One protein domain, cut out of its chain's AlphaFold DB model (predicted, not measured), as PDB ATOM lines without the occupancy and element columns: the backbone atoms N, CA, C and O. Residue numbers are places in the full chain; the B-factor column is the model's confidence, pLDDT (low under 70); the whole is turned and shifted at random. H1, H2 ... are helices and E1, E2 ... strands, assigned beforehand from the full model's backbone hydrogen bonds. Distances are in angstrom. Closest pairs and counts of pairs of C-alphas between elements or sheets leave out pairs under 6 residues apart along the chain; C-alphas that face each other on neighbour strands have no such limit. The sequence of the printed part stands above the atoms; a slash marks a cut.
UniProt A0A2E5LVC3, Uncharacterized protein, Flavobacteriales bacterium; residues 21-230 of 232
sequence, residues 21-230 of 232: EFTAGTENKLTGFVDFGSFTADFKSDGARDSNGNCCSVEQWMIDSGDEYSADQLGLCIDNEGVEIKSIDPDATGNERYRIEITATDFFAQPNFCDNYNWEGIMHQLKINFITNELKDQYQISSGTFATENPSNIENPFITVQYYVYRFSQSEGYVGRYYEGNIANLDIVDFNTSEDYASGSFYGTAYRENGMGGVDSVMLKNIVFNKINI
ATOM      1  N   GLU A  21     110.739 -98.464 221.876       76.94
ATOM      2  CA  GLU A  21     110.344 -99.207 220.679       76.94
ATOM      3  C   GLU A  21     108.988 -98.684 220.205       76.94
ATOM      4  O   GLU A  21     108.097 -98.474 221.016       76.94
ATOM      5  N   PHE A  22     108.856 -98.428 218.910       77.38
ATOM      6  CA  PHE A  22     107.625 -97.974 218.278       77.38
ATOM      7  C   PHE A  22     107.183 -99.065 217.316       77.38
ATOM      8  O   PHE A  22     107.956 -99.413 216.421       77.38
ATOM      9  N   THR A  23     105.983 -99.605 217.497       79.12
ATOM     10  CA  THR A  23     105.415-100.651 216.644       79.12
ATOM     11  C   THR A  23     103.946-100.351 216.394       79.12
ATOM     12  O   THR A  23     103.114-100.626 217.242       79.12
ATOM     13  N   ALA A  24     103.629 -99.821 215.215       73.06
ATOM     14  CA  ALA A  24     102.250 -99.648 214.773       73.06
ATOM     15  C   ALA A  24     101.867-100.776 213.806       73.06
ATOM     16  O   ALA A  24     102.606-101.033 212.847       73.06
ATOM     17  N   GLY A  25     100.734-101.429 214.068       65.31
ATOM     18  CA  GLY A  25     100.124-102.426 213.190       65.31
ATOM     19  C   GLY A  25     100.392-103.886 213.549       65.31
ATOM     20  O   GLY A  25     101.323-104.234 214.286       65.31
ATOM     21  N   THR A  26      99.598-104.781 212.954       60.44
ATOM     22  CA  THR A  26      99.654-106.241 213.181       60.44
ATOM     23  C   THR A  26     100.259-107.035 212.038       60.44
ATOM     24  O   THR A  26     101.125-107.879 212.273       60.44
ATOM     25  N   GLU A  27      99.820-106.778 210.809       57.88
ATOM     26  CA  GLU A  27     100.212-107.559 209.629       57.88
ATOM     27  C   GLU A  27     101.205-106.796 208.739       57.88
ATOM     28  O   GLU A  27     102.160-107.391 208.238       57.88
ATOM     29  N   ASN A  28     101.057-105.470 208.638       64.94
ATOM     30  CA  ASN A  28     101.854-104.584 207.784       64.94
ATOM     31  C   ASN A  28     102.540-103.497 208.621       64.94
ATOM     32  O   ASN A  28     102.258-102.313 208.500       64.94
ATOM     33  N   LYS A  29     103.422-103.916 209.530       77.00
ATOM     34  CA  LYS A  29     103.885-103.058 210.628       77.00
ATOM     35  C   LYS A  29     104.818-101.927 210.190       77.00
ATOM     36  O   LYS A  29     105.695-102.117 209.338       77.00
ATOM     37  N   LEU A  30     104.717-100.798 210.891       85.94
ATOM     38  CA  LEU A  30     105.773 -99.792 210.990       85.94
ATOM     39  C   LEU A  30     106.487 -99.960 212.336       85.94
ATOM     40  O   LEU A  30     105.879 -99.811 213.390       85.94
ATOM     41  N   THR A  31     107.784-100.267 212.298       85.56
ATOM     42  CA  THR A  31     108.602-100.559 213.489       85.56
ATOM     43  C   THR A  31     109.827 -99.664 213.563       85.56
ATOM     44  O   THR A  31     110.357 -99.273 212.529       85.56
ATOM     45  N   GLY A  32     110.315 -99.359 214.761       85.00
ATOM     46  CA  GLY A  32     111.622 -98.735 214.964       85.00
ATOM     47  C   GLY A  32     111.779 -98.179 216.371       85.00
ATOM     48  O   GLY A  32     111.198 -98.705 217.316       85.00
ATOM     49  N   PHE A  33     112.583 -97.129 216.526       84.81
ATOM     50  CA  PHE A  33     112.902 -96.569 217.839       84.81
ATOM     51  C   PHE A  33     112.734 -95.057 217.875       84.81
ATOM     52  O   PHE A  33     113.153 -94.346 216.956       84.81
ATOM     53  N   VAL A  34     112.195 -94.558 218.983       84.62
ATOM     54  CA  VAL A  34     112.138 -93.128 219.287       84.62
ATOM     55  C   VAL A  34     113.019 -92.823 220.485       84.62
ATOM     56  O   VAL A  34     112.783 -93.317 221.582       84.62
ATOM     57  N   ASP A  35     114.035 -91.993 220.275       84.88
ATOM     58  CA  ASP A  35     114.952 -91.530 221.315       84.88
ATOM     59  C   ASP A  35     114.604 -90.096 221.723       84.88
ATOM     60  O   ASP A  35     114.756 -89.159 220.936       84.88
ATOM     61  N   PHE A  36     114.155 -89.921 222.963       76.69
ATOM     62  CA  PHE A  36     113.772 -88.623 223.529       76.69
ATOM     63  C   PHE A  36     114.972 -87.803 224.045       76.69
ATOM     64  O   PHE A  36     114.808 -86.723 224.622       76.69
ATOM     65  N   GLY A  37     116.200 -88.301 223.851       72.12
ATOM     66  CA  GLY A  37     117.413 -87.681 224.367       72.12
ATOM     67  C   GLY A  37     117.427 -87.636 225.898       72.12
ATOM     68  O   GLY A  37     116.808 -88.450 226.579       72.12
ATOM     69  N   SER A  38     118.129 -86.662 226.484       58.84
ATOM     70  CA  SER A  38     118.239 -86.525 227.948       58.84
ATOM     71  C   SER A  38     116.939 -86.098 228.645       58.84
ATOM     72  O   SER A  38     116.936 -85.911 229.862       58.84
ATOM     73  N   PHE A  39     115.852 -85.904 227.894       55.97
ATOM     74  CA  PHE A  39     114.561 -85.495 228.419       55.97
ATOM     75  C   PHE A  39     113.597 -86.693 228.470       55.97
ATOM     76  O   PHE A  39     113.554 -87.528 227.573       55.97
ATOM     77  N   THR A  40     112.801 -86.746 229.543       53.50
ATOM     78  CA  THR A  40     111.649 -87.637 229.801       53.50
ATOM     79  C   THR A  40     111.894 -89.133 230.043       53.50
ATOM     80  O   THR A  40     111.925 -89.953 229.135       53.50
ATOM     81  N   ALA A  41     111.930 -89.503 231.332       44.38
ATOM     82  CA  ALA A  41     111.618 -90.852 231.819       44.38
ATOM     83  C   ALA A  41     110.097 -91.117 231.923       44.38
ATOM     84  O   ALA A  41     109.693 -92.273 231.981       44.38
ATOM     85  N   ASP A  42     109.271 -90.064 231.884       53.06
ATOM     86  CA  ASP A  42     107.827 -90.119 232.184       53.06
ATOM     87  C   ASP A  42     106.942 -90.599 231.018       53.06
ATOM     88  O   ASP A  42     105.739 -90.756 231.188       53.06
ATOM     89  N   PHE A  43     107.518 -90.838 229.836       54.22
ATOM     90  CA  PHE A  43     106.804 -91.378 228.666       54.22
ATOM     91  C   PHE A  43     107.330 -92.757 228.240       54.22
ATOM     92  O   PHE A  43     107.103 -93.180 227.115       54.22
ATOM     93  N   LYS A  44     108.081 -93.445 229.115       51.84
ATOM     94  CA  LYS A  44     108.751 -94.714 228.777       51.84
ATOM     95  C   LYS A  44     107.921 -95.959 229.048       51.84
ATOM     96  O   LYS A  44     108.236 -97.000 228.488       51.84
ATOM     97  N   SER A  45     106.921 -95.895 229.928       47.56
ATOM     98  CA  SER A  45     106.144 -97.080 230.287       47.56
ATOM     99  C   SER A  45     105.017 -96.776 231.271       47.56
ATOM    100  O   SER A  45     105.264 -96.780 232.476       47.56
ATOM    101  N   ASP A  46     103.789 -96.616 230.787       42.06
ATOM    102  CA  ASP A  46     102.600 -96.890 231.614       42.06
ATOM    103  C   ASP A  46     101.839 -98.143 231.141       42.06
ATOM    104  O   ASP A  46     100.889 -98.575 231.797       42.06
ATOM    105  N   GLY A  47     102.298 -98.783 230.055       45.28
ATOM    106  CA  GLY A  47     101.816-100.099 229.644       45.28
ATOM    107  C   GLY A  47     102.087-101.139 230.730       45.28
ATOM    108  O   GLY A  47     103.161-101.148 231.350       45.28
ATOM    109  N   ALA A  48     101.101-102.008 230.977       43.34
ATOM    110  CA  ALA A  48     101.283-103.156 231.853       43.34
ATOM    111  C   ALA A  48     102.515-103.931 231.378       43.34
ATOM    112  O   ALA A  48     102.651-104.249 230.198       43.34
ATOM    113  N   ARG A  49     103.445-104.182 232.297       50.56
ATOM    114  CA  ARG A  49     104.592-105.016 231.974       50.56
ATOM    115  C   ARG A  49     104.102-106.444 231.773       50.56
ATOM    116  O   ARG A  49     103.301-106.924 232.579       50.56
ATOM    117  N   ASP A  50     104.586-107.111 230.736       50.41
ATOM    118  CA  ASP A  50     104.383-108.542 230.569       50.41
ATOM    119  C   ASP A  50     104.940-109.309 231.788       50.41
ATOM    120  O   ASP A  50     105.596-108.762 232.686       50.41
ATOM    121  N   SER A  51     104.707-110.620 231.823       48.59
ATOM    122  CA  SER A  51     105.239-111.483 232.888       48.59
ATOM    123  C   SER A  51     106.777-111.472 233.009       48.59
ATOM    124  O   SER A  51     107.308-111.927 234.024       48.59
ATOM    125  N   ASN A  52     107.488-110.909 232.023       48.03
ATOM    126  CA  ASN A  52     108.941-110.751 231.991       48.03
ATOM    127  C   ASN A  52     109.413-109.340 232.389       48.03
ATOM    128  O   ASN A  52     110.620-109.109 232.484       48.03
ATOM    129  N   GLY A  53     108.501-108.404 232.669       51.16
ATOM    130  CA  GLY A  53     108.837-107.038 233.066       51.16
ATOM    131  C   GLY A  53     109.018-106.049 231.905       51.16
ATOM    132  O   GLY A  53     109.469-104.928 232.173       51.16
ATOM    133  N   ASN A  54     108.676-106.432 230.672       52.00
ATOM    134  CA  ASN A  54     108.783-105.616 229.460       52.00
ATOM    135  C   ASN A  54     107.481-104.864 229.186       52.00
ATOM    136  O   ASN A  54     106.401-105.396 229.406       52.00
ATOM    137  N   CYS A  55     107.575-103.638 228.686       49.41
ATOM    138  CA  CYS A  55     106.403-102.879 228.258       49.41
ATOM    139  C   CYS A  55     106.016-103.317 226.850       49.41
ATOM    140  O   CYS A  55     106.830-103.205 225.939       49.41
ATOM    141  N   CYS A  56     104.802-103.825 226.690       52.94
ATOM    142  CA  CYS A  56     104.234-104.217 225.405       52.94
ATOM    143  C   CYS A  56     103.114-103.238 225.015       52.94
ATOM    144  O   CYS A  56     102.463-102.672 225.900       52.94
ATOM    145  N   SER A  57     102.900-103.024 223.709       59.91
ATOM    146  CA  SER A  57     101.695-102.343 223.212       59.91
ATOM    147  C   SER A  57     100.443-103.094 223.688       59.91
ATOM    148  O   SER A  57     100.519-104.278 224.045       59.91
ATOM    149  N   VAL A  58      99.289-102.419 223.732       61.25
ATOM    150  CA  VAL A  58      98.022-103.046 224.181       61.25
ATOM    151  C   VAL A  58      97.736-104.304 223.380       61.25
ATOM    152  O   VAL A  58      97.396-105.345 223.938       61.25
ATOM    153  N   GLU A  59      97.924-104.209 222.070       58.34
ATOM    154  CA  GLU A  59      97.672-105.295 221.146       58.34
ATOM    155  C   GLU A  59      98.581-106.505 221.402       58.34
ATOM    156  O   GLU A  59      98.099-107.633 221.505       58.34
ATOM    157  N   GLN A  60      99.883-106.283 221.609       59.84
ATOM    158  CA  GLN A  60     100.817-107.362 221.930       59.84
ATOM    159  C   GLN A  60     100.486-108.023 223.278       59.84
ATOM    160  O   GLN A  60     100.562-109.246 223.395       59.84
ATOM    161  N   TRP A  61     100.050-107.246 224.278       60.94
ATOM    162  CA  TRP A  61      99.594-107.802 225.554       60.94
ATOM    163  C   TRP A  61      98.394-108.740 225.382       60.94
ATOM    164  O   TRP A  61      98.373-109.805 225.996       60.94
ATOM    165  N   MET A  62      97.412-108.367 224.552       59.78
ATOM    166  CA  MET A  62      96.217-109.190 224.323       59.78
ATOM    167  C   MET A  62      96.545-110.483 223.566       59.78
ATOM    168  O   MET A  62      95.999-111.539 223.883       59.78
ATOM    169  N   ILE A  63      97.483-110.432 222.612       63.09
ATOM    170  CA  ILE A  63      98.024-111.638 221.967       63.09
ATOM    171  C   ILE A  63      98.677-112.554 223.017       63.09
ATOM    172  O   ILE A  63      98.416-113.760 223.040       63.09
ATOM    173  N   ASP A  64      99.500-111.991 223.904       60.12
ATOM    174  CA  ASP A  64     100.261-112.749 224.903       60.12
ATOM    175  C   ASP A  64      99.397-113.283 226.060       60.12
ATOM    176  O   ASP A  64      99.731-114.315 226.653       60.12
ATOM    177  N   SER A  65      98.276-112.625 226.388       59.72
ATOM    178  CA  SER A  65      97.324-113.102 227.402       59.72
ATOM    179  C   SER A  65      96.497-114.300 226.925       59.72
ATOM    180  O   SER A  65      95.911-115.005 227.751       59.72
ATOM    181  N   GLY A  66      96.503-114.586 225.617       52.53
ATOM    182  CA  GLY A  66      95.723-115.664 225.013       52.53
ATOM    183  C   GLY A  66      94.222-115.377 224.978       52.53
ATOM    184  O   GLY A  66      93.433-116.310 224.805       52.53
ATOM    185  N   ASP A  67      93.830-114.114 225.158       56.78
ATOM    186  CA  ASP A  67      92.447-113.677 225.029       56.78
ATOM    187  C   ASP A  67      92.117-113.471 223.541       56.78
ATOM    188  O   ASP A  67      92.830-112.780 222.816       56.78
ATOM    189  N   GLU A  68      91.023-114.067 223.055       52.97
ATOM    190  CA  GLU A  68      90.464-113.696 221.752       52.97
ATOM    191  C   GLU A  68      89.957-112.251 221.851       52.97
ATOM    192  O   GLU A  68      88.947-112.001 222.514       52.97
ATOM    193  N   TYR A  69      90.657-111.304 221.220       53.28
ATOM    194  CA  TYR A  69      90.233-109.910 221.171       53.28
ATOM    195  C   TYR A  69      89.601-109.559 219.822       53.28
ATOM    196  O   TYR A  69      90.093-109.944 218.762       53.28
ATOM    197  N   SER A  70      88.486-108.831 219.849       53.19
ATOM    198  CA  SER A  70      87.926-108.177 218.666       53.19
ATOM    199  C   SER A  70      88.355-106.711 218.622       53.19
ATOM    200  O   SER A  70      88.550-106.084 219.662       53.19
ATOM    201  N   ALA A  71      88.454-106.128 217.423       54.78
ATOM    202  CA  ALA A  71      88.724-104.694 217.253       54.78
ATOM    203  C   ALA A  71      87.755-103.814 218.079       54.78
ATOM    204  O   ALA A  71      88.153-102.805 218.648       54.78
ATOM    205  N   ASP A  72      86.504-104.256 218.250       54.28
ATOM    206  CA  ASP A  72      85.500-103.574 219.078       54.28
ATOM    207  C   ASP A  72      85.856-103.519 220.579       54.28
ATOM    208  O   ASP A  72      85.348-102.658 221.296       54.28
ATOM    209  N   GLN A  73      86.706-104.427 221.076       53.16
ATOM    210  CA  GLN A  73      87.177-104.448 222.469       53.16
ATOM    211  C   GLN A  73      88.380-103.531 222.707       53.16
ATOM    212  O   GLN A  73      88.589-103.102 223.839       53.16
ATOM    213  N   LEU A  74      89.141-103.217 221.655       54.91
ATOM    214  CA  LEU A  74      90.227-102.234 221.693       54.91
ATOM    215  C   LEU A  74      89.707-100.791 221.610       54.91
ATOM    216  O   LEU A  74      90.423 -99.857 221.971       54.91
ATOM    217  N   GLY A  75      88.465-100.596 221.154       63.41
ATOM    218  CA  GLY A  75      87.816 -99.290 221.104       63.41
ATOM    219  C   GLY A  75      88.644 -98.267 220.324       63.41
ATOM    220  O   GLY A  75      88.801 -98.379 219.111       63.41
ATOM    221  N   LEU A  76      89.155 -97.250 221.027       63.44
ATOM    222  CA  LEU A  76      90.001 -96.192 220.455       63.44
ATOM    223  C   LEU A  76      91.512 -96.491 220.527       63.44
ATOM    224  O   LEU A  76      92.285 -95.746 219.934       63.44
ATOM    225  N   CYS A  77      91.934 -97.540 221.238       70.19
ATOM    226  CA  CYS A  77      93.336 -97.940 221.411       70.19
ATOM    227  C   CYS A  77      93.796 -98.917 220.312       70.19
ATOM    228  O   CYS A  77      94.403 -99.944 220.614       70.19
ATOM    229  N   ILE A  78      93.432 -98.655 219.059       69.81
ATOM    230  CA  ILE A  78      93.825 -99.500 217.930       69.81
ATOM    231  C   ILE A  78      95.033 -98.857 217.267       69.81
ATOM    232  O   ILE A  78      94.967 -97.694 216.849       69.81
ATOM    233  N   ASP A  79      96.119 -99.616 217.174       71.88
ATOM    234  CA  ASP A  79      97.275 -99.212 216.387       71.88
ATOM    235  C   ASP A  79      96.843 -99.032 214.930       71.88
ATOM    236  O   ASP A  79      96.023 -99.782 214.398       71.88
ATOM    237  N   ASN A  80      97.346 -97.983 214.290       78.62
ATOM    238  CA  ASN A  80      96.953 -97.658 212.927       78.62
ATOM    239  C   ASN A  80      98.144 -97.141 212.141       78.62
ATOM    240  O   ASN A  80      98.794 -96.179 212.549       78.62
ATOM    241  N   GLU A  81      98.352 -97.723 210.976       81.44
ATOM    242  CA  GLU A  81      99.344 -97.354 209.997       81.44
ATOM    243  C   GLU A  81      98.717 -97.233 208.608       81.44
ATOM    244  O   GLU A  81      97.853 -98.012 208.208       81.44
ATOM    245  N   GLY A  82      99.175 -96.247 207.843       83.81
ATOM    246  CA  GLY A  82      98.670 -96.043 206.494       83.81
ATOM    247  C   GLY A  82      99.419 -94.969 205.729       83.81
ATOM    248  O   GLY A  82     100.148 -94.150 206.299       83.81
ATOM    249  N   VAL A  83      99.227 -94.985 204.416       85.06
ATOM    250  CA  VAL A  83      99.755 -93.988 203.488       85.06
ATOM    251  C   VAL A  83      98.602 -93.306 202.779       85.06
ATOM    252  O   VAL A  83      97.855 -93.948 202.055       85.06
ATOM    253  N   GLU A  84      98.483 -91.997 202.938       88.12
ATOM    254  CA  GLU A  84      97.517 -91.181 202.206       88.12
ATOM    255  C   GLU A  84      98.211 -90.452 201.051       88.12
ATOM    256  O   GLU A  84      99.260 -89.822 201.236       88.12
ATOM    257  N   ILE A  85      97.596 -90.474 199.865       84.00
ATOM    258  CA  ILE A  85      98.047 -89.716 198.692       84.00
ATOM    259  C   ILE A  85      97.021 -88.620 198.393       84.00
ATOM    260  O   ILE A  85      95.896 -88.889 197.989       84.00
ATOM    261  N   LYS A  86      97.409 -87.352 198.553       83.44
ATOM    262  CA  LYS A  86      96.541 -86.191 198.298       83.44
ATOM    263  C   LYS A  86      97.067 -85.363 197.134       83.44
ATOM    264  O   LYS A  86      98.183 -84.846 197.194       83.44
ATOM    265  N   SER A  87      96.246 -85.170 196.101       75.06
ATOM    266  CA  SER A  87      96.538 -84.180 195.057       75.06
ATOM    267  C   SER A  87      96.408 -82.766 195.628       75.06
ATOM    268  O   SER A  87      95.404 -82.426 196.254       75.06
ATOM    269  N   ILE A  88      97.446 -81.949 195.450       71.81
ATOM    270  CA  ILE A  88      97.504 -80.568 195.957       71.81
ATOM    271  C   ILE A  88      96.831 -79.598 194.976       71.81
ATOM    272  O   ILE A  88      96.318 -78.561 195.392       71.81
ATOM    273  N   ASP A  89      96.825 -79.937 193.688       66.75
ATOM    274  CA  ASP A  89      96.219 -79.134 192.627       66.75
ATOM    275  C   ASP A  89      95.659 -80.065 191.535       66.75
ATOM    276  O   ASP A  89      96.333 -80.332 190.536       66.75
ATOM    277  N   PRO A  90      94.457 -80.634 191.740       60.56
ATOM    278  CA  PRO A  90      93.881 -81.614 190.820       60.56
ATOM    279  C   PRO A  90      93.510 -81.016 189.454       60.56
ATOM    280  O   PRO A  90      93.324 -81.763 188.498       60.56
ATOM    281  N   ASP A  91      93.426 -79.686 189.352       54.22
ATOM    282  CA  ASP A  91      93.051 -78.977 188.126       54.22
ATOM    283  C   ASP A  91      94.280 -78.509 187.312       54.22
ATOM    284  O   ASP A  91      94.147 -78.081 186.158       54.22
ATOM    285  N   ALA A  92      95.497 -78.605 187.867       57.88
ATOM    286  CA  ALA A  92      96.734 -78.209 187.198       57.88
ATOM    287  C   ALA A  92      97.210 -79.250 186.173       57.88
ATOM    288  O   ALA A  92      98.057 -80.103 186.440       57.88
ATOM    289  N   THR A  93      96.728 -79.126 184.936       56.44
ATOM    290  CA  THR A  93      97.173 -79.977 183.824       56.44
ATOM    291  C   THR A  93      98.676 -79.802 183.558       56.44
ATOM    292  O   THR A  93      99.119 -78.742 183.113       56.44
ATOM    293  N   GLY A  94      99.464 -80.853 183.801       57.38
ATOM    294  CA  GLY A  94     100.911 -80.881 183.543       57.38
ATOM    295  C   GLY A  94     101.802 -80.356 184.674       57.38
ATOM    296  O   GLY A  94     103.013 -80.309 184.484       57.38
ATOM    297  N   ASN A  95     101.227 -79.989 185.828       61.53
ATOM    298  CA  ASN A  95     101.945 -79.594 187.050       61.53
ATOM    299  C   ASN A  95     101.304 -80.234 188.295       61.53
ATOM    300  O   ASN A  95     101.174 -79.594 189.339       61.53
ATOM    301  N   GLU A  96     100.860 -81.482 188.166       70.44
ATOM    302  CA  GLU A  96     100.276 -82.222 189.281       70.44
ATOM    303  C   GLU A  96     101.309 -82.372 190.402       70.44
ATOM    304  O   GLU A  96     102.479 -82.684 190.173       70.44
ATOM    305  N   ARG A  97     100.871 -82.107 191.631       79.12
ATOM    306  CA  ARG A  97     101.688 -82.256 192.833       79.12
ATOM    307  C   ARG A  97     100.958 -83.157 193.801       79.12
ATOM    308  O   ARG A  97      99.796 -82.915 194.126       79.12
ATOM    309  N   TYR A  98     101.675 -84.147 194.298       82.38
ATOM    310  CA  TYR A  98     101.172 -85.132 195.236       82.38
ATOM    311  C   TYR A  98     101.795 -84.866 196.599       82.38
ATOM    312  O   TYR A  98     103.018 -84.779 196.725       82.38
ATOM    313  N   ARG A  99     100.953 -84.730 197.622       87.06
ATOM    314  CA  ARG A  99     101.348 -84.841 199.024       87.06
ATOM    315  C   ARG A  99     101.167 -86.293 199.431       87.06
ATOM    316  O   ARG A  99     100.053 -86.798 199.355       87.06
ATOM    317  N   ILE A 100     102.240 -86.920 199.887       88.19
ATOM    318  CA  ILE A 100     102.201 -88.266 200.450       88.19
ATOM    319  C   ILE A 100     102.400 -88.129 201.961       88.19
ATOM    320  O   ILE A 100     103.395 -87.546 202.402       88.19
ATOM    321  N   GLU A 101     101.433 -88.612 202.742       92.00
ATOM    322  CA  GLU A 101     101.472 -88.657 204.210       92.00
ATOM    323  C   GLU A 101     101.524 -90.119 204.660       92.00
ATOM    324  O   GLU A 101     100.570 -90.863 204.470       92.00
ATOM    325  N   ILE A 102     102.632 -90.528 205.277       92.12
ATOM    326  CA  ILE A 102     102.739 -91.809 205.978       92.12
ATOM    327  C   ILE A 102     102.406 -91.546 207.444       92.12
ATOM    328  O   ILE A 102     103.106 -90.765 208.093       92.12
ATOM    329  N   THR A 103     101.366 -92.187 207.965       92.25
ATOM    330  CA  THR A 103     100.945 -92.076 209.366       92.25
ATOM    331  C   THR A 103     101.118 -93.412 210.072       92.25
ATOM    332  O   THR A 103     100.840 -94.460 209.498       92.25
ATOM    333  N   ALA A 104     101.559 -93.367 211.325       89.62
ATOM    334  CA  ALA A 104     101.577 -94.512 212.221       89.62
ATOM    335  C   ALA A 104     101.214 -94.081 213.646       89.62
ATOM    336  O   ALA A 104     101.691 -93.050 214.122       89.62
ATOM    337  N   THR A 105     100.380 -94.863 214.322       86.56
ATOM    338  CA  THR A 105      99.898 -94.632 215.686       86.56
ATOM    339  C   THR A 105     100.083 -95.908 216.491       86.56
ATOM    340  O   THR A 105      99.681 -96.970 216.029       86.56
ATOM    341  N   ASP A 106     100.693 -95.777 217.664       80.94
ATOM    342  CA  ASP A 106     101.038 -96.868 218.577       80.94
ATOM    343  C   ASP A 106     100.532 -96.522 219.987       80.94
ATOM    344  O   ASP A 106     100.830 -95.440 220.520       80.94
ATOM    345  N   PHE A 107      99.732 -97.413 220.573       75.12
ATOM    346  CA  PHE A 107      99.167 -97.273 221.910       75.12
ATOM    347  C   PHE A 107      99.845 -98.198 222.936       75.12
ATOM    348  O   PHE A 107      99.719 -99.423 222.931       75.12
ATOM    349  N   PHE A 108     100.425 -97.575 223.961       69.06
ATOM    350  CA  PHE A 108     100.860 -98.204 225.208       69.06
ATOM    351  C   PHE A 108      99.835 -97.912 226.307       69.06
ATOM    352  O   PHE A 108     100.027 -97.015 227.133       69.06
ATOM    353  N   ALA A 109      98.720 -98.638 226.319       59.12
ATOM    354  CA  ALA A 109      97.670 -98.479 227.326       59.12
ATOM    355  C   ALA A 109      97.705 -99.576 228.395       59.12
ATOM    356  O   ALA A 109      98.285-100.650 228.215       59.12
ATOM    357  N   GLN A 110      97.052 -99.312 229.526       53.47
ATOM    358  CA  GLN A 110      96.629-100.392 230.409       53.47
ATOM    359  C   GLN A 110      95.387-101.066 229.799       53.47
ATOM    360  O   GLN A 110      94.418-100.366 229.505       53.47
ATOM    361  N   PRO A 111      95.353-102.407 229.673       47.84
ATOM    362  CA  PRO A 111      94.261-103.132 229.006       47.84
ATOM    363  C   PRO A 111      92.856-102.856 229.566       47.84
ATOM    364  O   PRO A 111      91.854-103.069 228.895       47.84
ATOM    365  N   ASN A 112      92.772-102.378 230.810       48.59
ATOM    366  CA  ASN A 112      91.509-102.179 231.517       48.59
ATOM    367  C   ASN A 112      90.769-100.881 231.136       48.59
ATOM    368  O   ASN A 112      89.654-100.681 231.616       48.59
ATOM    369  N   PHE A 113      91.357-100.011 230.306       55.00
ATOM    370  CA  PHE A 113      90.767 -98.730 229.904       55.00
ATOM    371  C   PHE A 113      90.981 -98.476 228.412       55.00
ATOM    372  O   PHE A 113      91.737 -97.592 228.040       55.00
ATOM    373  N   CYS A 114      90.343 -99.263 227.553       62.59
ATOM    374  CA  CYS A 114      90.267 -98.995 226.115       62.59
ATOM    375  C   CYS A 114      88.804 -99.031 225.655       62.59
ATOM    376  O   CYS A 114      88.447 -99.674 224.675       62.59
ATOM    377  N   ASP A 115      87.929 -98.354 226.410       61.22
ATOM    378  CA  ASP A 115      86.523 -98.180 226.048       61.22
ATOM    379  C   ASP A 115      86.274 -96.803 225.405       61.22
ATOM    380  O   ASP A 115      87.125 -95.915 225.420       61.22
ATOM    381  N   ASN A 116      85.088 -96.619 224.812       54.16
ATOM    382  CA  ASN A 116      84.724 -95.440 224.011       54.16
ATOM    383  C   ASN A 116      84.847 -94.074 224.729       54.16
ATOM    384  O   ASN A 116      84.655 -93.047 224.076       54.16
ATOM    385  N   TYR A 117      85.120 -94.025 226.041       54.84
ATOM    386  CA  TYR A 117      85.166 -92.775 226.811       54.84
ATOM    387  C   TYR A 117      86.324 -92.669 227.810       54.84
ATOM    388  O   TYR A 117      86.606 -91.559 228.262       54.84
ATOM    389  N   ASN A 118      87.004 -93.769 228.140       58.16
ATOM    390  CA  ASN A 118      88.138 -93.785 229.053       58.16
ATOM    391  C   ASN A 118      89.301 -94.547 228.414       58.16
ATOM    392  O   ASN A 118      89.244 -95.768 228.281       58.16
ATOM    393  N   TRP A 119      90.364 -93.817 228.075       67.69
ATOM    394  CA  TRP A 119      91.668 -94.405 227.782       67.69
ATOM    395  C   TRP A 119      92.631 -94.085 228.920       67.69
ATOM    396  O   TRP A 119      92.521 -93.004 229.475       67.69
ATOM    397  N   GLU A 120      93.539 -94.978 229.313       69.94
ATOM    398  CA  GLU A 120      94.624 -94.659 230.257       69.94
ATOM    399  C   GLU A 120      95.930 -95.272 229.759       69.94
ATOM    400  O   GLU A 120      96.053 -96.492 229.630       69.94
ATOM    401  N   GLY A 121      96.900 -94.418 229.440       74.25
ATOM    402  CA  GLY A 121      98.125 -94.858 228.790       74.25
ATOM    403  C   GLY A 121      98.900 -93.758 228.088       74.25
ATOM    404  O   GLY A 121      98.751 -92.564 228.372       74.25
ATOM    405  N   ILE A 122      99.727 -94.193 227.140       77.69
ATOM    406  CA  ILE A 122     100.538 -93.350 226.271       77.69
ATOM    407  C   ILE A 122     100.218 -93.697 224.812       77.69
ATOM    408  O   ILE A 122     100.214 -94.863 224.443       77.69
ATOM    409  N   MET A 123      99.966 -92.688 223.982       83.62
ATOM    410  CA  MET A 123      99.838 -92.814 222.531       83.62
ATOM    411  C   MET A 123     101.011 -92.099 221.871       83.62
ATOM    412  O   MET A 123     101.246 -90.913 222.129       83.62
ATOM    413  N   HIS A 124     101.707 -92.799 220.985       86.25
ATOM    414  CA  HIS A 124     102.704 -92.230 220.094       86.25
ATOM    415  C   HIS A 124     102.114 -92.143 218.690       86.25
ATOM    416  O   HIS A 124     101.485 -93.079 218.213       86.25
ATOM    417  N   GLN A 125     102.324 -91.021 218.009       90.56
ATOM    418  CA  GLN A 125     101.892 -90.849 216.627       90.56
ATOM    419  C   GLN A 125     103.012 -90.225 215.803       90.56
ATOM    420  O   GLN A 125     103.527 -89.158 216.137       90.56
ATOM    421  N   LEU A 126     103.357 -90.881 214.702       92.12
ATOM    422  CA  LEU A 126     104.311 -90.431 213.705       92.12
ATOM    423  C   LEU A 126     103.568 -90.038 212.428       92.12
ATOM    424  O   LEU A 126     102.735 -90.796 211.938       92.12
ATOM    425  N   LYS A 127     103.915 -88.878 211.864       93.06
ATOM    426  CA  LYS A 127     103.556 -88.508 210.494       93.06
ATOM    427  C   LYS A 127     104.783 -88.079 209.708       93.06
ATOM    428  O   LYS A 127     105.545 -87.217 210.156       93.06
ATOM    429  N   ILE A 128     104.949 -88.650 208.523       92.12
ATOM    430  CA  ILE A 128     106.004 -88.312 207.568       92.12
ATOM    431  C   ILE A 128     105.319 -87.766 206.321       92.12
ATOM    432  O   ILE A 128     104.597 -88.481 205.635       92.12
ATOM    433  N   ASN A 129     105.545 -86.492 206.037       90.38
ATOM    434  CA  ASN A 129     104.956 -85.787 204.911       90.38
ATOM    435  C   ASN A 129     106.040 -85.430 203.897       90.38
ATOM    436  O   ASN A 129     107.054 -84.844 204.273       90.38
ATOM    437  N   PHE A 130     105.809 -85.706 202.617       87.31
ATOM    438  CA  PHE A 130     106.653 -85.200 201.534       87.31
ATOM    439  C   PHE A 130     105.829 -84.881 200.284       87.31
ATOM    440  O   PHE A 130     104.694 -85.333 200.128       87.31
ATOM    441  N   ILE A 131     106.400 -84.056 199.402       83.75
ATOM    442  CA  ILE A 131     105.764 -83.630 198.151       83.75
ATOM    443  C   ILE A 131     106.580 -84.139 196.962       83.75
ATOM    444  O   ILE A 131     107.806 -84.024 196.949       83.75
ATOM    445  N   THR A 132     105.891 -84.672 195.955       82.06
ATOM    446  CA  THR A 132     106.468 -85.102 194.674       82.06
ATOM    447  C   THR A 132     105.635 -84.587 193.498       82.06
ATOM    448  O   THR A 132     104.437 -84.347 193.631       82.06
ATOM    449  N   ASN A 133     106.272 -84.415 192.338       79.06
ATOM    450  CA  ASN A 133     105.599 -84.032 191.087       79.06
ATOM    451  C   ASN A 133     105.133 -85.251 190.270       79.06
ATOM    452  O   ASN A 133     104.421 -85.105 189.286       79.06
ATOM    453  N   GLU A 134     105.570 -86.455 190.640       81.75
ATOM    454  CA  GLU A 134     105.193 -87.698 189.969       81.75
ATOM    455  C   GLU A 134     105.174 -88.851 190.976       81.75
ATOM    456  O   GLU A 134     106.000 -88.885 191.897       81.75
ATOM    457  N   LEU A 135     104.233 -89.782 190.797       86.19
ATOM    458  CA  LEU A 135     104.204 -91.025 191.556       86.19
ATOM    459  C   LEU A 135     105.199 -92.016 190.940       86.19
ATOM    460  O   LEU A 135     105.108 -92.339 189.757       86.19
ATOM    461  N   LYS A 136     106.170 -92.462 191.735       87.69
ATOM    462  CA  LYS A 136     107.200 -93.440 191.368       87.69
ATOM    463  C   LYS A 136     107.086 -94.673 192.237       87.69
ATOM    464  O   LYS A 136     106.701 -94.558 193.393       87.69
ATOM    465  N   ASP A 137     107.589 -95.786 191.717       91.06
ATOM    466  CA  ASP A 137     107.746 -97.032 192.470       91.06
ATOM    467  C   ASP A 137     108.777 -96.906 193.609       91.06
ATOM    468  O   ASP A 137     108.770 -97.694 194.548       91.06
ATOM    469  N   GLN A 138     109.702 -95.940 193.516       93.38
ATOM    470  CA  GLN A 138     110.804 -95.758 194.464       93.38
ATOM    471  C   GLN A 138     111.119 -94.283 194.699       93.38
ATOM    472  O   GLN A 138     111.106 -93.469 193.767       93.38
ATOM    473  N   TYR A 139     111.495 -93.954 195.936       89.44
ATOM    474  CA  TYR A 139     111.911 -92.610 196.327       89.44
ATOM    475  C   TYR A 139     113.115 -92.658 197.255       89.44
ATOM    476  O   TYR A 139     113.137 -93.428 198.205       89.44
ATOM    477  N   GLN A 140     114.057 -91.743 197.045       91.38
ATOM    478  CA  GLN A 140     115.116 -91.452 198.003       91.38
ATOM    479  C   GLN A 140     115.133 -89.946 198.244       91.38
ATOM    480  O   GLN A 140     115.477 -89.169 197.352       91.38
ATOM    481  N   ILE A 141     114.708 -89.528 199.435       88.38
ATOM    482  CA  ILE A 141     114.526 -88.120 199.784       88.38
ATOM    483  C   ILE A 141     115.315 -87.819 201.053       88.38
ATOM    484  O   ILE A 141     115.222 -88.536 202.047       88.38
ATOM    485  N   SER A 142     116.068 -86.724 201.029       87.75
ATOM    486  CA  SER A 142     116.820 -86.226 202.178       87.75
ATOM    487  C   SER A 142     116.540 -84.741 202.363       87.75
ATOM    488  O   SER A 142     116.583 -83.974 201.401       87.75
ATOM    489  N   SER A 143     116.305 -84.321 203.602       84.38
ATOM    490  CA  SER A 143     116.099 -82.923 203.981       84.38
ATOM    491  C   SER A 143     116.957 -82.564 205.200       84.38
ATOM    492  O   SER A 143     117.271 -83.419 206.030       84.38
ATOM    493  N   GLY A 144     117.412 -81.308 205.289       71.50
ATOM    494  CA  GLY A 144     118.529 -80.936 206.176       71.50
ATOM    495  C   GLY A 144     118.455 -79.553 206.827       71.50
ATOM    496  O   GLY A 144     119.491 -79.019 207.216       71.50
ATOM    497  N   THR A 145     117.272 -78.951 206.947       67.00
ATOM    498  CA  THR A 145     117.078 -77.621 207.557       67.00
ATOM    499  C   THR A 145     116.425 -77.709 208.944       67.00
ATOM    500  O   THR A 145     115.518 -78.510 209.164       67.00
ATOM    501  N   PHE A 146     116.880 -76.882 209.896       54.22
ATOM    502  CA  PHE A 146     116.278 -76.749 211.235       54.22
ATOM    503  C   PHE A 146     114.885 -76.069 211.169       54.22
ATOM    504  O   PHE A 146     114.681 -75.170 210.355       54.22
ATOM    505  N   ALA A 147     113.946 -76.530 212.014       53.91
ATOM    506  CA  ALA A 147     112.522 -76.139 212.120       53.91
ATOM    507  C   ALA A 147     112.336 -74.640 212.452       53.91
ATOM    508  O   ALA A 147     113.131 -74.092 213.207       53.91
ATOM    509  N   THR A 148     111.373 -73.892 211.903       48.72
ATOM    510  CA  THR A 148     109.901 -74.006 212.066       48.72
ATOM    511  C   THR A 148     109.116 -73.467 210.856       48.72
ATOM    512  O   THR A 148     107.934 -73.140 210.956       48.72
ATOM    513  N   GLU A 149     109.776 -73.258 209.721       49.34
ATOM    514  CA  GLU A 149     109.086 -72.792 208.522       49.34
ATOM    515  C   GLU A 149     108.500 -73.994 207.794       49.34
ATOM    516  O   GLU A 149     109.236 -74.849 207.302       49.34
ATOM    517  N   ASN A 150     107.169 -74.044 207.721       51.22
ATOM    518  CA  ASN A 150     106.486 -74.845 206.720       51.22
ATOM    519  C   ASN A 150     106.972 -74.308 205.365       51.22
ATOM    520  O   ASN A 150     106.707 -73.134 205.068       51.22
ATOM    521  N   PRO A 151     107.780 -75.061 204.603       50.34
ATOM    522  CA  PRO A 151     108.468 -74.499 203.456       50.34
ATOM    523  C   PRO A 151     107.430 -74.004 202.452       50.34
ATOM    524  O   PRO A 151     106.653 -74.762 201.879       50.34
ATOM    525  N   SER A 152     107.413 -72.688 202.254       52.28
ATOM    526  CA  SER A 152     106.530 -72.024 201.294       52.28
ATOM    527  C   SER A 152     106.907 -72.356 199.849       52.28
ATOM    528  O   SER A 152     106.097 -72.171 198.941       52.28
ATOM    529  N   ASN A 153     108.125 -72.867 199.639       52.44
ATOM    530  CA  ASN A 153     108.597 -73.336 198.351       52.44
ATOM    531  C   ASN A 153     108.470 -74.864 198.236       52.44
ATOM    532  O   ASN A 153     109.358 -75.620 198.624       52.44
ATOM    533  N   ILE A 154     107.356 -75.278 197.649       56.53
ATOM    534  CA  ILE A 154     107.006 -76.656 197.281       56.53
ATOM    535  C   ILE A 154     107.770 -77.195 196.054       56.53
ATOM    536  O   ILE A 154     107.466 -78.288 195.589       56.53
ATOM    537  N   GLU A 155     108.731 -76.448 195.489       53.16
ATOM    538  CA  GLU A 155     109.489 -76.872 194.296       53.16
ATOM    539  C   GLU A 155     110.645 -77.835 194.598       53.16
ATOM    540  O   GLU A 155     111.096 -78.533 193.693       53.16
ATOM    541  N   ASN A 156     111.118 -77.903 195.846       55.94
ATOM    542  CA  ASN A 156     112.165 -78.841 196.250       55.94
ATOM    543  C   ASN A 156     111.577 -79.931 197.151       55.94
ATOM    544  O   ASN A 156     110.783 -79.601 198.035       55.94
ATOM    545  N   PRO A 157     111.972 -81.206 196.981       64.00
ATOM    546  CA  PRO A 157     111.498 -82.269 197.852       64.00
ATOM    547  C   PRO A 157     111.964 -81.980 199.283       64.00
ATOM    548  O   PRO A 157     113.160 -81.894 199.563       64.00
ATOM    549  N   PHE A 158     111.003 -81.790 200.180       76.69
ATOM    550  CA  PHE A 158     111.229 -81.610 201.606       76.69
ATOM    551  C   PHE A 158     110.429 -82.666 202.360       76.69
ATOM    552  O   PHE A 158     109.349 -83.063 201.918       76.69
ATOM    553  N   ILE A 159     110.965 -83.112 203.493       87.19
ATOM    554  CA  ILE A 159     110.257 -84.001 204.403       87.19
ATOM    555  C   ILE A 159     109.889 -83.185 205.633       87.19
ATOM    556  O   ILE A 159     110.766 -82.579 206.250       87.19
ATOM    557  N   THR A 160     108.612 -83.194 205.993       88.38
ATOM    558  CA  THR A 160     108.137 -82.718 207.289       88.38
ATOM    559  C   THR A 160     107.815 -83.918 208.157       88.38
ATOM    560  O   THR A 160     107.063 -84.813 207.772       88.38
ATOM    561  N   VAL A 161     108.406 -83.927 209.340       90.75
ATOM    562  CA  VAL A 161     108.293 -84.993 210.322       90.75
ATOM    563  C   VAL A 161     107.549 -84.434 211.512       90.75
ATOM    564  O   VAL A 161     107.992 -83.460 212.121       90.75
ATOM    565  N   GLN A 162     106.431 -85.055 211.845       92.06
ATOM    566  CA  GLN A 162     105.618 -84.690 212.991       92.06
ATOM    567  C   GLN A 162     105.570 -85.876 213.932       92.06
ATOM    568  O   GLN A 162     105.309 -87.005 213.514       92.06
ATOM    569  N   TYR A 163     105.828 -85.615 215.203       91.12
ATOM    570  CA  TYR A 163     105.753 -86.632 216.227       91.12
ATOM    571  C   TYR A 163     104.942 -86.122 217.406       91.12
ATOM    572  O   TYR A 163     105.259 -85.088 218.001       91.12
ATOM    573  N   TYR A 164     103.885 -86.850 217.735       90.25
ATOM    574  CA  TYR A 164     103.028 -86.557 218.865       90.25
ATOM    575  C   TYR A 164     103.187 -87.639 219.919       90.25
ATOM    576  O   TYR A 164     103.224 -88.829 219.612       90.25
ATOM    577  N   VAL A 165     103.245 -87.206 221.174       86.44
ATOM    578  CA  VAL A 165     103.142 -88.093 222.328       86.44
ATOM    579  C   VAL A 165     102.058 -87.560 223.228       86.44
ATOM    580  O   VAL A 165     102.083 -86.393 223.631       86.44
ATOM    581  N   TYR A 166     101.121 -88.428 223.558       82.88
ATOM    582  CA  TYR A 166     100.020 -88.119 224.444       82.88
ATOM    583  C   TYR A 166     100.038 -89.091 225.597       82.88
ATOM    584  O   TYR A 166     100.130 -90.290 225.390       82.88
ATOM    585  N   ARG A 167      99.920 -88.574 226.812       78.19
ATOM    586  CA  ARG A 167      99.694 -89.362 228.015       78.19
ATOM    587  C   ARG A 167      98.375 -88.934 228.619       78.19
ATOM    588  O   ARG A 167      98.114 -87.735 228.743       78.19
ATOM    589  N   PHE A 168      97.569 -89.900 229.011       75.38
ATOM    590  CA  PHE A 168      96.371 -89.644 229.785       75.38
ATOM    591  C   PHE A 168      96.315 -90.604 230.955       75.38
ATOM    592  O   PHE A 168      96.497 -91.808 230.794       75.38
ATOM    593  N   SER A 169      95.997 -90.059 232.122       70.31
ATOM    594  CA  SER A 169      95.531 -90.837 233.262       70.31
ATOM    595  C   SER A 169      94.323 -90.148 233.879       70.31
ATOM    596  O   SER A 169      94.198 -88.920 233.836       70.31
ATOM    597  N   GLN A 170      93.426 -90.917 234.499       66.75
ATOM    598  CA  GLN A 170      92.269 -90.323 235.181       66.75
ATOM    599  C   GLN A 170      92.683 -89.410 236.347       66.75
ATOM    600  O   GLN A 170      91.954 -88.485 236.704       66.75
ATOM    601  N   SER A 171      93.848 -89.672 236.948       67.69
ATOM    602  CA  SER A 171      94.344 -88.951 238.123       67.69
ATOM    603  C   SER A 171      95.146 -87.690 237.784       67.69
ATOM    604  O   SER A 171      95.062 -86.710 238.525       67.69
ATOM    605  N   GLU A 172      95.894 -87.688 236.677       67.38
ATOM    606  CA  GLU A 172      96.776 -86.578 236.275       67.38
ATOM    607  C   GLU A 172      96.226 -85.783 235.079       67.38
ATOM    608  O   GLU A 172      96.709 -84.689 234.781       67.38
ATOM    609  N   GLY A 173      95.181 -86.290 234.422       69.31
ATOM    610  CA  GLY A 173      94.580 -85.685 233.243       69.31
ATOM    611  C   GLY A 173      95.410 -85.906 231.978       69.31
ATOM    612  O   GLY A 173      96.177 -86.860 231.857       69.31
ATOM    613  N   TYR A 174      95.217 -85.019 231.001       74.00
ATOM    614  CA  TYR A 174      95.808 -85.131 229.669       74.00
ATOM    615  C   TYR A 174      97.090 -84.302 229.536       74.00
ATOM    616  O   TYR A 174      97.085 -83.089 229.768       74.00
ATOM    617  N   VAL A 175      98.170 -84.935 229.079       80.19
ATOM    618  CA  VAL A 175      99.451 -84.291 228.775       80.19
ATOM    619  C   VAL A 175      99.864 -84.625 227.343       80.19
ATOM    620  O   VAL A 175     100.184 -85.765 227.028       80.19
ATOM    621  N   GLY A 176      99.901 -83.609 226.478       83.50
ATOM    622  CA  GLY A 176     100.343 -83.732 225.087       83.50
ATOM    623  C   GLY A 176     101.679 -83.040 224.817       83.50
ATOM    624  O   GLY A 176     101.969 -81.959 225.350       83.50
ATOM    625  N   ARG A 177     102.492 -83.649 223.954       86.19
ATOM    626  CA  ARG A 177     103.735 -83.095 223.410       86.19
ATOM    627  C   ARG A 177     103.721 -83.230 221.891       86.19
ATOM    628  O   ARG A 177     103.374 -84.280 221.368       86.19
ATOM    629  N   TYR A 178     104.110 -82.155 221.214       89.56
ATOM    630  CA  TYR A 178     104.217 -82.089 219.761       89.56
ATOM    631  C   TYR A 178     105.636 -81.697 219.371       89.56
ATOM    632  O   TYR A 178     106.153 -80.700 219.882       89.56
ATOM    633  N   TYR A 179     106.230 -82.477 218.479       89.12
ATOM    634  CA  TYR A 179     107.537 -82.241 217.893       89.12
ATOM    635  C   TYR A 179     107.390 -82.132 216.378       89.12
ATOM    636  O   TYR A 179     106.662 -82.909 215.761       89.12
ATOM    637  N   GLU A 180     108.128 -81.207 215.779       90.19
ATOM    638  CA  GLU A 180     108.163 -81.001 214.335       90.19
ATOM    639  C   GLU A 180     109.604 -80.807 213.863       90.19
ATOM    640  O   GLU A 180     110.410 -80.145 214.522       90.19
ATOM    641  N   GLY A 181     109.964 -81.387 212.724       87.69
ATOM    642  CA  GLY A 181     111.280 -81.179 212.137       87.69
ATOM    643  C   GLY A 181     111.336 -81.488 210.654       87.69
ATOM    644  O   GLY A 181     110.496 -82.201 210.118       87.69
ATOM    645  N   ASN A 182     112.369 -80.952 210.006       87.19
ATOM    646  CA  ASN A 182     112.625 -81.147 208.579       87.19
ATOM    647  C   ASN A 182     113.994 -81.796 208.318       87.19
ATOM    648  O   ASN A 182     114.499 -81.753 207.197       87.19
ATOM    649  N   ILE A 183     114.631 -82.373 209.342       88.31
ATOM    650  CA  ILE A 183     115.890 -83.115 209.198       88.31
ATOM    651  C   ILE A 183     115.536 -84.593 209.123       88.31
ATOM    652  O   ILE A 183     115.213 -85.199 210.148       88.31
ATOM    653  N   ALA A 184     115.544 -85.151 207.914       91.81
ATOM    654  CA  ALA A 184     115.089 -86.514 207.687       91.81
ATOM    655  C   ALA A 184     115.691 -87.153 206.431       91.81
ATOM    656  O   ALA A 184     116.135 -86.469 205.511       91.81
ATOM    657  N   ASN A 185     115.673 -88.481 206.405       92.88
ATOM    658  CA  ASN A 185     115.962 -89.325 205.258       92.88
ATOM    659  C   ASN A 185     114.827 -90.341 205.120       92.88
ATOM    660  O   ASN A 185     114.504 -91.037 206.082       92.88
ATOM    661  N   LEU A 186     114.249 -90.421 203.929       93.75
ATOM    662  CA  LEU A 186     113.198 -91.359 203.563       93.75
ATOM    663  C   LEU A 186     113.664 -92.161 202.349       93.75
ATOM    664  O   LEU A 186     114.073 -91.582 201.341       93.75
ATOM    665  N   ASP A 187     113.588 -93.480 202.461       95.00
ATOM    666  CA  ASP A 187     113.915 -94.429 201.403       95.00
ATOM    667  C   ASP A 187     112.717 -95.356 201.190       95.00
ATOM    668  O   ASP A 187     112.456 -96.240 202.003       95.00
ATOM    669  N   ILE A 188     111.945 -95.110 200.133       93.56
ATOM    670  CA  ILE A 188     110.821 -95.953 199.722       93.56
ATOM    671  C   ILE A 188     111.341 -96.895 198.643       93.56
ATOM    672  O   ILE A 188     111.700 -96.458 197.547       93.56
ATOM    673  N   VAL A 189     111.370 -98.184 198.967       95.56
ATOM    674  CA  VAL A 189     111.913 -99.236 198.098       95.56
ATOM    675  C   VAL A 189     110.850 -99.875 197.207       95.56
ATOM    676  O   VAL A 189     111.200-100.494 196.200       95.56
ATOM    677  N   ASP A 190     109.579 -99.727 197.585       94.62
ATOM    678  CA  ASP A 190     108.422-100.223 196.846       94.62
ATOM    679  C   ASP A 190     107.204 -99.337 197.136       94.62
ATOM    680  O   ASP A 190     106.848 -99.128 198.299       94.62
ATOM    681  N   PHE A 191     106.586 -98.788 196.098       92.88
ATOM    682  CA  PHE A 191     105.405 -97.935 196.172       92.88
ATOM    683  C   PHE A 191     104.446 -98.354 195.066       92.88
ATOM    684  O   PHE A 191     104.570 -97.934 193.916       92.88
ATOM    685  N   ASN A 192     103.504 -99.222 195.410       92.69
ATOM    686  CA  ASN A 192     102.651 -99.885 194.446       92.69
ATOM    687  C   ASN A 192     101.212 -99.398 194.603       92.69
ATOM    688  O   ASN A 192     100.463 -99.899 195.433       92.69
ATOM    689  N   THR A 193     100.813 -98.445 193.761       89.38
ATOM    690  CA  THR A 193      99.439 -97.910 193.720       89.38
ATOM    691  C   THR A 193      98.451 -98.821 192.986       89.38
ATOM    692  O   THR A 193      97.322 -98.420 192.742       89.38
ATOM    693  N   SER A 194      98.888 -99.986 192.496       89.94
ATOM    694  CA  SER A 194      98.000-100.988 191.880       89.94
ATOM    695  C   SER A 194      97.618-102.092 192.866       89.94
ATOM    696  O   SER A 194      96.563-102.703 192.727       89.94
ATOM    697  N   GLU A 195      98.501-102.375 193.823       91.06
ATOM    698  CA  GLU A 195      98.290-103.309 194.933       91.06
ATOM    699  C   GLU A 195      98.083-102.573 196.274       91.06
ATOM    700  O   GLU A 195      98.023-103.220 197.315       91.06
ATOM    701  N   ASP A 196      97.983-101.241 196.239       92.12
ATOM    702  CA  ASP A 196      97.715-100.326 197.353       92.12
ATOM    703  C   ASP A 196      98.629-100.500 198.575       92.12
ATOM    704  O   ASP A 196      98.164-100.595 199.710       92.12
ATOM    705  N   TYR A 197      99.953-100.502 198.371       93.06
ATOM    706  CA  TYR A 197     100.906-100.514 199.487       93.06
ATOM    707  C   TYR A 197     102.204 -99.740 199.244       93.06
ATOM    708  O   TYR A 197     102.615 -99.489 198.110       93.06
ATOM    709  N   ALA A 198     102.906 -99.438 200.339       92.94
ATOM    710  CA  ALA A 198     104.264 -98.905 200.332       92.94
ATOM    711  C   ALA A 198     105.191 -99.650 201.310       92.94
ATOM    712  O   ALA A 198     104.767-100.137 202.356       92.94
ATOM    713  N   SER A 199     106.480 -99.722 200.984       94.50
ATOM    714  CA  SER A 199     107.533-100.289 201.832       94.50
ATOM    715  C   SER A 199     108.785 -99.423 201.799       94.50
ATOM    716  O   SER A 199     109.140 -98.855 200.763       94.50
ATOM    717  N   GLY A 200     109.497 -99.344 202.917       95.00
ATOM    718  CA  GLY A 200     110.661 -98.480 203.008       95.00
ATOM    719  C   GLY A 200     111.235 -98.336 204.404       95.00
ATOM    720  O   GLY A 200     110.904 -99.065 205.341       95.00
ATOM    721  N   SER A 201     112.140 -97.372 204.518       95.12
ATOM    722  CA  SER A 201     112.782 -96.996 205.761       95.12
ATOM    723  C   SER A 201     112.854 -95.486 205.921       95.12
ATOM    724  O   SER A 201     112.842 -94.716 204.957       95.12
ATOM    725  N   PHE A 202     112.915 -95.059 207.172       95.19
ATOM    726  CA  PHE A 202     112.915 -93.667 207.545       95.19
ATOM    727  C   PHE A 202     113.839 -93.412 208.740       95.19
ATOM    728  O   PHE A 202     113.961 -94.203 209.680       95.19
ATOM    729  N   TYR A 203     114.487 -92.256 208.700       94.12
ATOM    730  CA  TYR A 203     115.262 -91.698 209.793       94.12
ATOM    731  C   TYR A 203     114.972 -90.205 209.882       94.12
ATOM    732  O   TYR A 203     115.015 -89.511 208.870       94.12
ATOM    733  N   GLY A 204     114.746 -89.674 211.079       92.38
ATOM    734  CA  GLY A 204     114.461 -88.251 211.219       92.38
ATOM    735  C   GLY A 204     114.686 -87.698 212.610       92.38
ATOM    736  O   GLY A 204     114.929 -88.422 213.573       92.38
ATOM    737  N   THR A 205     114.628 -86.379 212.723       91.06
ATOM    738  CA  THR A 205     114.658 -85.685 214.010       91.06
ATOM    739  C   THR A 205     113.606 -84.589 214.022       91.06
ATOM    740  O   THR A 205     113.569 -83.749 213.120       91.06
ATOM    741  N   ALA A 206     112.769 -84.600 215.055       89.38
ATOM    742  CA  ALA A 206     111.748 -83.590 215.295       89.38
ATOM    743  C   ALA A 206     112.060 -82.817 216.581       89.38
ATOM    744  O   ALA A 206     112.677 -83.344 217.507       89.38
ATOM    745  N   TYR A 207     111.655 -81.552 216.627       88.00
ATOM    746  CA  TYR A 207     112.045 -80.594 217.655       88.00
ATOM    747  C   TYR A 207     110.827 -79.915 218.272       88.00
ATOM    748  O   TYR A 207     109.772 -79.803 217.652       88.00
ATOM    749  N   ARG A 208     110.987 -79.427 219.497       85.06
ATOM    750  CA  ARG A 208     109.964 -78.668 220.215       85.06
ATOM    751  C   ARG A 208     110.617 -77.579 221.053       85.06
ATOM    752  O   ARG A 208     111.573 -77.852 221.772       85.06
ATOM    753  N   GLU A 209     110.061 -76.372 221.034       81.62
ATOM    754  CA  GLU A 209     110.422 -75.344 222.014       81.62
ATOM    755  C   GLU A 209     109.773 -75.657 223.373       81.62
ATOM    756  O   GLU A 209     108.569 -75.926 223.474       81.62
ATOM    757  N   ASN A 210     110.575 -75.658 224.434       76.75
ATOM    758  CA  ASN A 210     110.106 -75.907 225.791       76.75
ATOM    759  C   ASN A 210     109.751 -74.601 226.522       76.75
ATOM    760  O   ASN A 210     110.075 -73.500 226.086       76.75
ATOM    761  N   GLY A 211     109.084 -74.713 227.676       70.25
ATOM    762  CA  GLY A 211     108.591 -73.550 228.432       70.25
ATOM    763  C   GLY A 211     109.675 -72.612 228.986       70.25
ATOM    764  O   GLY A 211     109.339 -71.593 229.579       70.25
ATOM    765  N   MET A 212     110.957 -72.952 228.816       76.06
ATOM    766  CA  MET A 212     112.110 -72.142 229.216       76.06
ATOM    767  C   MET A 212     112.857 -71.544 228.009       76.06
ATOM    768  O   MET A 212     113.932 -70.975 228.193       76.06
ATOM    769  N   GLY A 213     112.322 -71.681 226.789       76.19
ATOM    770  CA  GLY A 213     112.973 -71.238 225.550       76.19
ATOM    771  C   GLY A 213     114.139 -72.132 225.105       76.19
ATOM    772  O   GLY A 213     114.964 -71.718 224.294       76.19
ATOM    773  N   GLY A 214     114.254 -73.339 225.668       79.88
ATOM    774  CA  GLY A 214     115.162 -74.379 225.186       79.88
ATOM    775  C   GLY A 214     114.522 -75.216 224.078       79.88
ATOM    776  O   GLY A 214     113.310 -75.170 223.876       79.88
ATOM    777  N   VAL A 215     115.336 -76.010 223.382       81.06
ATOM    778  CA  VAL A 215     114.874 -76.928 222.333       81.06
ATOM    779  C   VAL A 215     115.008 -78.362 222.830       81.06
ATOM    780  O   VAL A 215     116.112 -78.812 223.137       81.06
ATOM    781  N   ASP A 216     113.881 -79.064 222.886       83.12
ATOM    782  CA  ASP A 216     113.820 -80.511 223.071       83.12
ATOM    783  C   ASP A 216     113.794 -81.185 221.690       83.12
ATOM    784  O   ASP A 216     113.329 -80.597 220.707       83.12
ATOM    785  N   SER A 217     114.253 -82.432 221.601       85.94
ATOM    786  CA  SER A 217     114.252 -83.191 220.349       85.94
ATOM    787  C   SER A 217     113.862 -84.645 220.561       85.94
ATOM    788  O   SER A 217     114.183 -85.224 221.595       85.94
ATOM    789  N   VAL A 218     113.267 -85.240 219.534       87.69
ATOM    790  CA  VAL A 218     113.090 -86.686 219.398       87.69
ATOM    791  C   VAL A 218     113.797 -87.158 218.136       87.69
ATOM    792  O   VAL A 218     113.646 -86.559 217.068       87.69
ATOM    793  N   MET A 219     114.587 -88.221 218.252       90.62
ATOM    794  CA  MET A 219     115.206 -88.881 217.106       90.62
ATOM    795  C   MET A 219     114.432 -90.148 216.765       90.62
ATOM    796  O   MET A 219     114.259 -91.021 217.609       90.62
ATOM    797  N   LEU A 220     114.019 -90.258 215.508       91.19
ATOM    798  CA  LEU A 220     113.336 -91.412 214.941       91.19
ATOM    799  C   LEU A 220     114.388 -92.253 214.221       91.19
ATOM    800  O   LEU A 220     114.955 -91.821 213.212       91.19
ATOM    801  N   LYS A 221     114.702 -93.417 214.784       89.75
ATOM    802  CA  LYS A 221     115.807 -94.276 214.355       89.75
ATOM    803  C   LYS A 221     115.269 -95.592 213.820       89.75
ATOM    804  O   LYS A 221     114.418 -96.213 214.451       89.75
ATOM    805  N   ASN A 222     115.845 -96.046 212.707       89.00
ATOM    806  CA  ASN A 222     115.556 -97.350 212.107       89.00
ATOM    807  C   ASN A 222     114.054 -97.597 211.927       89.00
ATOM    808  O   ASN A 222     113.584 -98.697 212.200       89.00
ATOM    809  N   ILE A 223     113.306 -96.569 211.515       91.69
ATOM    810  CA  ILE A 223     111.895 -96.748 211.207       91.69
ATOM    811  C   ILE A 223     111.819 -97.553 209.910       91.69
ATOM    812  O   ILE A 223     112.395 -97.146 208.905       91.69
ATOM    813  N   VAL A 224     111.146 -98.695 209.931       92.38
ATOM    814  CA  VAL A 224     110.942 -99.584 208.786       92.38
ATOM    815  C   VAL A 224     109.453 -99.848 208.662       92.38
ATOM    816  O   VAL A 224     108.816-100.233 209.639       92.38
ATOM    817  N   PHE A 225     108.912 -99.665 207.465       92.19
ATOM    818  CA  PHE A 225     107.531-100.001 207.137       92.19
ATOM    819  C   PHE A 225     107.514-101.013 205.999       92.19
ATOM    820  O   PHE A 225     108.233-100.864 205.009       92.19
ATOM    821  N   ASN A 226     106.717-102.066 206.156       91.00
ATOM    822  CA  ASN A 226     106.646-103.167 205.204       91.00
ATOM    823  C   ASN A 226     105.202-103.364 204.758       91.00
ATOM    824  O   ASN A 226     104.361-103.754 205.564       91.00
ATOM    825  N   LYS A 227     104.947-103.098 203.476       90.88
ATOM    826  CA  LYS A 227     103.633-103.206 202.837       90.88
ATOM    827  C   LYS A 227     102.508-102.489 203.589       90.88
ATOM    828  O   LYS A 227     101.393-102.993 203.643       90.88
ATOM    829  N   ILE A 228     102.784-101.310 204.148       90.62
ATOM    830  CA  ILE A 228     101.734-100.473 204.748       90.62
ATOM    831  C   ILE A 228     100.728-100.074 203.672       90.62
ATOM    832  O   ILE A 228     101.127 -99.733 202.557       90.62
ATOM    833  N   ASN A 229      99.438-100.128 203.999       90.88
ATOM    834  CA  ASN A 229      98.379 -99.911 203.019       90.88
ATOM    835  C   ASN A 229      98.343 -98.448 202.560       90.88
ATOM    836  O   ASN A 229      98.447 -97.527 203.375       90.88
ATOM    837  N   ILE A 230      98.152 -98.243 201.260       89.00
ATOM    838  CA  ILE A 230      97.741 -96.955 200.705       89.00
ATOM    839  C   ILE A 230      96.226 -96.855 200.889       89.00
ATOM    840  O   ILE A 230      95.490 -97.766 200.517       89.00
TER     841      ILE A 230
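This is residues 21 to 230 of the 232 residues of an uncharacterized protein of Flavobacteriales bacterium (UniProt A0A2E5LVC3). One antiparallel sheet folds over on itself into a sandwich of two layers with crossed strands: E3, E4, E5, E7 and the first part of E8 in one, E6, the later part of E8, E9, E10, E2 and E1 in the other. E8 passes from layer to layer, the end of E10 comes close to E3, and two short helices, H1 and H2, pack by E4 at one end. The printed part has 210 residues, with ten named strands and two named helices; along the chain E1 and E2 come first, then H1 and H2, then E3 to E10; the class is mostly strand, and the ten strands make one branched sheet in which E8 has three neighbours, E6 on one side and E7 and E9 on the other side. The whole is compact, with a radius of gyration of the C-alphas of 18.2 A and spans of 55 by 46 by 29 A.

E1, residues 21 to 24, and E2, residues 30 to 35, form a hairpin, with N 22 and O 32 2.8 A apart. E10, residues 215 to 230, lies on the other side of E2 from E1, with N 35 and O 219 at 2.8 A. H1, residues 58 to 65, is on the sheet; every O i to N i+4 pair in it is within hydrogen-bond range. H2, residues 71 to 74, too short for such a pair, only grazes the sheet. E3, residues 80 to 87, E4, residues 98 to 114, and E5, residues 119 to 132, form a meander, each strand the antiparallel neighbour of the one before; N 84 and O 101 are 2.8 A apart, N 108 and O 122 2.8 A. The closest C-alphas of H1 and E4 are those of Val 58 and Ala 109, 5.6 A. E7, residues 159 to 169, is antiparallel to E5, with N 123 and O 166 at 2.8 A. A second meander is E7, E8, residues 173 to 192, E9, residues 197 to 209, and E10; N 161 and O 181 are 2.8 A apart, N 185 and O 203 2.8 A, N 202 and O 223 2.8 A. E6, residues 139 to 145, lies on one side of E8, with N 186 and O 141 at 2.8 A; E7 and E9 lie on the other side. The closest C-alphas of E3 and E10 are those of Val 83 and Ile 230, 4.5 A.

E1 begins at C-alpha 21, (110.344, -99.207, 220.679). E4 is 35.6 A long and bends by 134 degrees at residue 111; E5 is 37.4 A and E7 33.1 A. E8, 42.1 A, begins at C-alpha 173, (94.580, -85.685, 233.243), and bends by 99 degrees at residue 189. E9 is 35.1 A, and E10, 34.1 A, ends at C-alpha 230, (97.741, -96.955, 200.705).

The C-alphas of Ser 51 and Thr 93 are the two farthest apart, 58.9 A. The printed part has no cut. The links E2 to H1 and E6 to E7 are long. Mean pLDDT of the printed part is 74.5; 81 residues are under 70, among them residues 38 to 76.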